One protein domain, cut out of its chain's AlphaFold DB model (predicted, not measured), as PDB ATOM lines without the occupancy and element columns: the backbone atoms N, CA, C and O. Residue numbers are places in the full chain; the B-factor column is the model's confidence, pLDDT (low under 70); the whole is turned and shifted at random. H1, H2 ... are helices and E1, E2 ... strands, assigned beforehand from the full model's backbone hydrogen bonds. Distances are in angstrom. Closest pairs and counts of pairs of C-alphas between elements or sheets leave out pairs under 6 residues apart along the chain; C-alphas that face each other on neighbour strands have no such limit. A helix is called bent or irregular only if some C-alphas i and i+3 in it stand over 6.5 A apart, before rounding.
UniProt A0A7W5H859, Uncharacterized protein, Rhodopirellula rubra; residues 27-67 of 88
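Overview. This is residues 27 to 67 of the 88 residues of an uncharacterized protein of Rhodopirellula rubra (UniProt A0A7W5H859). A two-stranded hairpin, E1 and E2, has one short helix, H1, running crosswise over one of its faces, with few close approaches between the two. Between hairpin and helix the stretch of residues 41 to 54 swings past the end of E2 and comes back beside E2, on the side away from E1, before it reaches H1. The printed part has 41 residues, with two named strands and one named helix in the order E1, E2, H1 along the chain; the sheet has the order E1 - E2 and is antiparallel. The class is mixed, helices and strands, though under half of the residues are in named elements, 20 of 41. The whole is compact, with a radius of gyration of the C-alphas of 9.9 A and spans of 24 by 21 by 17 A.

Arrangement. E1, residues 27 to 30, and E2, residues 36 to 40, are antiparallel neighbours and form a hairpin, with 173 degrees between their N-to-C directions. The C-alphas of Leu 28 and Leu 38 face each other at 4.5 A, and those of Arg 27 and Tyr 39 at 5.1 A. Across the pair N 29 and O 37 are 2.8 A apart and N 39 and O 27 are 2.9 A apart, both within hydrogen-bond range. H1, residues 55 to 65, has 3 pairs of C-alphas within 8 A with E1, the closest being those of Leu 28 and Leu 64 at 6.7 A. With E2 it has 1 such pair, the C-alphas of Leu 38 and Glu 61 at 7.4 A. In H1, 5 of 7 O i to N i+4 pairs are within hydrogen-bond range.

Along the chain. E1 begins at C-alpha 27, at (-73.148, 1.429, -36.157), and measures 10.2 A from first to last C-alpha. E2 measures 13.7 A and ends at C-alpha 40, at (-68.635, 6.150, -35.262). H1 measures 15.1 A and ends at C-alpha 65, at (-70.924, -8.960, -35.183). H1 is irregular: C-alphas 56 and 59 are 7.8 A apart, against about 5 A in a regular helix, and its line is a rough one.

Size, cuts and confidence. The two C-alphas farthest apart are those of Glu 33 and Glu 42, at 27.4 A, while the first and last printed C-alphas, of Arg 27 and Gly 67, are 11.7 A apart. The printed part has no cut. The link from E1 to E2, 5 residues, is tight, and the link from E2 to H1, 14 residues, is long. The mean pLDDT of the printed part is 87.4, and no printed residue is under 70.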
ATOM      1  N   ARG A  27     -72.180   2.050 -35.264       88.88
ATOM      2  CA  ARG A  27     -73.148   1.429 -36.157       88.88
ATOM      3  C   ARG A  27     -72.433   0.466 -37.090       88.88
ATOM      4  O   ARG A  27     -71.683   0.910 -37.949       88.88
ATOM      5  N   LEU A  28     -72.693  -0.831 -36.921       89.56
ATOM      6  CA  LEU A  28     -72.228  -1.884 -37.827       89.56
ATOM      7  C   LEU A  28     -73.367  -2.298 -38.770       89.56
ATOM      8  O   LEU A  28     -74.473  -2.601 -38.317       89.56
ATOM      9  N   VAL A  29     -73.096  -2.333 -40.071       88.00
ATOM     10  CA  VAL A  29     -74.018  -2.772 -41.125       88.00
ATOM     11  C   VAL A  29     -73.350  -3.877 -41.937       88.00
ATOM     12  O   VAL A  29     -72.184  -3.767 -42.303       88.00
ATOM     13  N   ARG A  30     -74.099  -4.947 -42.229       86.25
ATOM     14  CA  ARG A  30     -73.637  -6.089 -43.026       86.25
ATOM     15  C   ARG A  30     -74.599  -6.340 -44.180       86.25
ATOM     16  O   ARG A  30     -75.785  -6.588 -43.951       86.25
ATOM     17  N   TYR A  31     -74.107  -6.300 -45.412       79.56
ATOM     18  CA  TYR A  31     -74.905  -6.617 -46.596       79.56
ATOM     19  C   TYR A  31     -74.732  -8.084 -46.994       79.56
ATOM     20  O   TYR A  31     -73.711  -8.709 -46.714       79.56
ATOM     21  N   GLY A  32     -75.733  -8.638 -47.683       70.56
ATOM     22  CA  GLY A  32     -75.802 -10.063 -48.041       70.56
ATOM     23  C   GLY A  32     -74.662 -10.602 -48.921       70.56
ATOM     24  O   GLY A  32     -74.594 -11.809 -49.118       70.56
ATOM     25  N   GLU A  33     -73.771  -9.741 -49.421       70.56
ATOM     26  CA  GLU A  33     -72.579 -10.109 -50.203       70.56
ATOM     27  C   GLU A  33     -71.265  -9.978 -49.405       70.56
ATOM     28  O   GLU A  33     -70.183 -10.013 -49.982       70.56
ATOM     29  N   GLY A  34     -71.344  -9.844 -48.074       72.75
ATOM     30  CA  GLY A  34     -70.171  -9.776 -47.192       72.75
ATOM     31  C   GLY A  34     -69.539  -8.388 -47.083       72.75
ATOM     32  O   GLY A  34     -68.454  -8.259 -46.532       72.75
ATOM     33  N   VAL A  35     -70.207  -7.354 -47.596       81.25
ATOM     34  CA  VAL A  35     -69.797  -5.961 -47.389       81.25
ATOM     35  C   VAL A  35     -70.141  -5.553 -45.960       81.25
ATOM     36  O   VAL A  35     -71.291  -5.716 -45.536       81.25
ATOM     37  N   GLU A  36     -69.154  -5.016 -45.249       88.50
ATOM     38  CA  GLU A  36     -69.279  -4.537 -43.873       88.50
ATOM     39  C   GLU A  36     -68.998  -3.034 -43.805       88.50
ATOM     40  O   GLU A  36     -68.072  -2.517 -44.439       88.50
ATOM     41  N   GLU A  37     -69.813  -2.325 -43.032       90.44
ATOM     42  CA  GLU A  37     -69.640  -0.901 -42.758       90.44
ATOM     43  C   GLU A  37     -69.708  -0.660 -41.255       90.44
ATOM     44  O   GLU A  37     -70.679  -1.059 -40.615       90.44
ATOM     45  N   LEU A  38     -68.696   0.001 -40.697       91.06
ATOM     46  CA  LEU A  38     -68.666   0.421 -39.299       91.06
ATOM     47  C   LEU A  38     -68.524   1.941 -39.242       91.06
ATOM     48  O   LEU A  38     -67.585   2.485 -39.813       91.06
ATOM     49  N   TYR A  39     -69.419   2.613 -38.524       91.88
ATOM     50  CA  TYR A  39     -69.393   4.066 -38.360       91.88
ATOM     51  C   TYR A  39     -69.400   4.460 -36.893       91.88
ATOM     52  O   TYR A  39     -70.148   3.883 -36.102       91.88
ATOM     53  N   ASP A  40     -68.603   5.469 -36.553       90.69
ATOM     54  CA  ASP A  40     -68.635   6.150 -35.262       90.69
ATOM     55  C   ASP A  40     -69.511   7.398 -35.359       90.69
ATOM     56  O   ASP A  40     -69.062   8.463 -35.755       90.69
ATOM     57  N   LEU A  41     -70.771   7.268 -34.963       87.31
ATOM     58  CA  LEU A  41     -71.775   8.325 -34.970       87.31
ATOM     59  C   LEU A  41     -71.452   9.491 -34.018       87.31
ATOM     60  O   LEU A  41     -72.101  10.532 -34.109       87.31
ATOM     61  N   GLU A  42     -70.500   9.341 -33.087       87.69
ATOM     62  CA  GLU A  42     -70.062  10.445 -32.221       87.69
ATOM     63  C   GLU A  42     -69.058  11.354 -32.938       87.69
ATOM     64  O   GLU A  42     -69.180  12.578 -32.869       87.69
ATOM     65  N   ASN A  43     -68.089  10.762 -33.637       87.44
ATOM     66  CA  ASN A  43     -67.032  11.499 -34.337       87.44
ATOM     67  C   ASN A  43     -67.357  11.773 -35.816       87.44
ATOM     68  O   ASN A  43     -66.807  12.702 -36.407       87.44
ATOM     69  N   ASP A  44     -68.258  10.987 -36.396       90.81
ATOM     70  CA  ASP A  44     -68.671  11.004 -37.797       90.81
ATOM     71  C   ASP A  44     -70.201  10.812 -37.915       90.81
ATOM     72  O   ASP A  44     -70.690   9.783 -38.393       90.81
ATOM     73  N   PRO A  45     -70.998  11.799 -37.456       88.94
ATOM     74  CA  PRO A  45     -72.463  11.719 -37.462       88.94
ATOM     75  C   PRO A  45     -73.075  11.649 -38.871       88.94
ATOM     76  O   PRO A  45     -74.236  11.262 -39.016       88.94
ATOM     77  N   ASP A  46     -72.310  12.038 -39.894       91.56
ATOM     78  CA  ASP A  46     -72.709  11.981 -41.301       91.56
ATOM     79  C   ASP A  46     -72.269  10.674 -41.997       91.56
ATOM     80  O   ASP A  46     -72.555  10.499 -43.181       91.56
ATOM     81  N   GLU A  47     -71.645   9.736 -41.268       90.50
ATOM     82  CA  GLU A  47     -71.275   8.388 -41.740       90.50
ATOM     83  C   GLU A  47     -70.362   8.407 -42.994       90.50
ATOM     84  O   GLU A  47     -70.504   7.590 -43.907       90.50
ATOM     85  N   PHE A  48     -69.414   9.348 -43.082       93.38
ATOM     86  CA  PHE A  48     -68.512   9.465 -44.237       93.38
ATOM     87  C   PHE A  48     -67.342   8.479 -44.224       93.38
ATOM     88  O   PHE A  48     -66.800   8.145 -45.282       93.38
ATOM     89  N   THR A  49     -66.930   8.024 -43.046       93.19
ATOM     90  CA  THR A  49     -65.725   7.225 -42.843       93.19
ATOM     91  C   THR A  49     -66.108   5.814 -42.440       93.19
ATOM     92  O   THR A  49     -66.451   5.552 -41.292       93.19
ATOM     93  N   ASN A  50     -66.005   4.882 -43.389       93.06
ATOM     94  CA  ASN A  50     -66.136   3.469 -43.067       93.06
ATOM     95  C   ASN A  50     -64.883   2.994 -42.315       93.06
ATOM     96  O   ASN A  50     -63.767   3.054 -42.832       93.06
ATOM     97  N   LEU A  51     -65.100   2.514 -41.099       93.38
ATOM     98  CA  LEU A  51     -64.091   2.015 -40.178       93.38
ATOM     99  C   LEU A  51     -63.990   0.482 -40.151       93.38
ATOM    100  O   LEU A  51     -63.198  -0.063 -39.377       93.38
ATOM    101  N   ALA A  52     -64.793  -0.215 -40.957       89.62
ATOM    102  CA  ALA A  52     -64.760  -1.669 -41.038       89.62
ATOM    103  C   ALA A  52     -63.358  -2.148 -41.429       89.62
ATOM    104  O   ALA A  52     -62.679  -1.528 -42.253       89.62
ATOM    105  N   HIS A  53     -62.916  -3.247 -40.818       89.81
ATOM    106  CA  HIS A  53     -61.588  -3.833 -41.011       89.81
ATOM    107  C   HIS A  53     -60.410  -2.958 -40.547       89.81
ATOM    108  O   HIS A  53     -59.249  -3.308 -40.790       89.81
ATOM    109  N   SER A  54     -60.670  -1.847 -39.852       91.06
ATOM    110  CA  SER A  54     -59.618  -1.100 -39.168       91.06
ATOM    111  C   SER A  54     -59.085  -1.921 -37.985       91.06
ATOM    112  O   SER A  54     -59.874  -2.356 -37.140       91.06
ATOM    113  N   PRO A  55     -57.757  -2.114 -37.855       90.50
ATOM    114  CA  PRO A  55     -57.186  -2.874 -36.743       90.50
ATOM    115  C   PRO A  55     -57.530  -2.260 -35.379       90.50
ATOM    116  O   PRO A  55     -57.719  -2.996 -34.413       90.50
ATOM    117  N   ASP A  56     -57.693  -0.937 -35.315       88.25
ATOM    118  CA  ASP A  56     -58.037  -0.206 -34.089       88.25
ATOM    119  C   ASP A  56     -59.464  -0.503 -33.603       88.25
ATOM    120  O   ASP A  56     -59.815  -0.214 -32.456       88.25
ATOM    121  N   HIS A  57     -60.313  -1.064 -34.470       85.06
ATOM    122  CA  HIS A  57     -61.725  -1.317 -34.188       85.06
ATOM    123  C   HIS A  57     -62.130  -2.786 -34.339       85.06
ATOM    124  O   HIS A  57     -63.298  -3.110 -34.138       85.06
ATOM    125  N   ALA A  58     -61.166  -3.682 -34.570       88.31
ATOM    126  CA  ALA A  58     -61.398  -5.114 -34.752       88.31
ATOM    127  C   ALA A  58     -62.129  -5.773 -33.566       88.31
ATOM    128  O   ALA A  58     -63.022  -6.593 -33.765       88.31
ATOM    129  N   GLU A  59     -61.797  -5.399 -32.324       88.06
ATOM    130  CA  GLU A  59     -62.479  -5.930 -31.132       88.06
ATOM    131  C   GLU A  59     -63.949  -5.489 -31.078       88.06
ATOM    132  O   GLU A  59     -64.846  -6.282 -30.783       88.06
ATOM    133  N   THR A  60     -64.214  -4.223 -31.407       87.25
ATOM    134  CA  THR A  60     -65.575  -3.687 -31.415       87.25
ATOM    135  C   THR A  60     -66.398  -4.274 -32.558       87.25
ATOM    136  O   THR A  60     -67.553  -4.641 -32.344       87.25
ATOM    137  N   GLU A  61     -65.806  -4.406 -33.745       86.06
ATOM    138  CA  GLU A  61     -66.411  -5.059 -34.906       86.06
ATOM    139  C   GLU A  61     -66.783  -6.512 -34.584       86.06
ATOM    140  O   GLU A  61     -67.920  -6.920 -34.828       86.06
ATOM    141  N   ALA A  62     -65.886  -7.265 -33.939       88.94
ATOM    142  CA  ALA A  62     -66.155  -8.631 -33.496       88.94
ATOM    143  C   ALA A  62     -67.326  -8.692 -32.503       88.94
ATOM    144  O   ALA A  62     -68.263  -9.462 -32.710       88.94
ATOM    145  N   ARG A  63     -67.335  -7.830 -31.478       88.88
ATOM    146  CA  ARG A  63     -68.415  -7.786 -30.480       88.88
ATOM    147  C   ARG A  63     -69.769  -7.419 -31.091       88.88
ATOM    148  O   ARG A  63     -70.786  -8.001 -30.731       88.88
ATOM    149  N   LEU A  64     -69.809  -6.445 -32.002       86.88
ATOM    150  CA  LEU A  64     -71.049  -6.047 -32.681       86.88
ATOM    151  C   LEU A  64     -71.542  -7.140 -33.636       86.88
ATOM    152  O   LEU A  64     -72.746  -7.370 -33.748       86.88
ATOM    153  N   SER A  65     -70.616  -7.854 -34.275       86.44
ATOM    154  CA  SER A  65     -70.924  -8.960 -35.183       86.44
ATOM    155  C   SER A  65     -71.675 -10.107 -34.513       86.44
ATOM    156  O   SER A  65     -72.462 -10.770 -35.184       86.44
ATOM    157  N   GLU A  66     -71.475 -10.334 -33.212       87.12
ATOM    158  CA  GLU A  66     -72.190 -11.367 -32.445       87.12
ATOM    159  C   GLU A  66     -73.711 -11.138 -32.423       87.12
ATOM    160  O   GLU A  66     -74.482 -12.089 -32.306       87.12
ATOM    161  N   GLY A  67     -74.149  -9.882 -32.561       84.88
ATOM    162  CA  GLY A  67     -75.561  -9.511 -32.614       84.88
ATOM    163  C   GLY A  67     -76.184  -9.573 -34.011       84.88
ATOM    164  O   GLY A  67     -77.404  -9.455 -34.131       84.88
TER     165      GLY A  67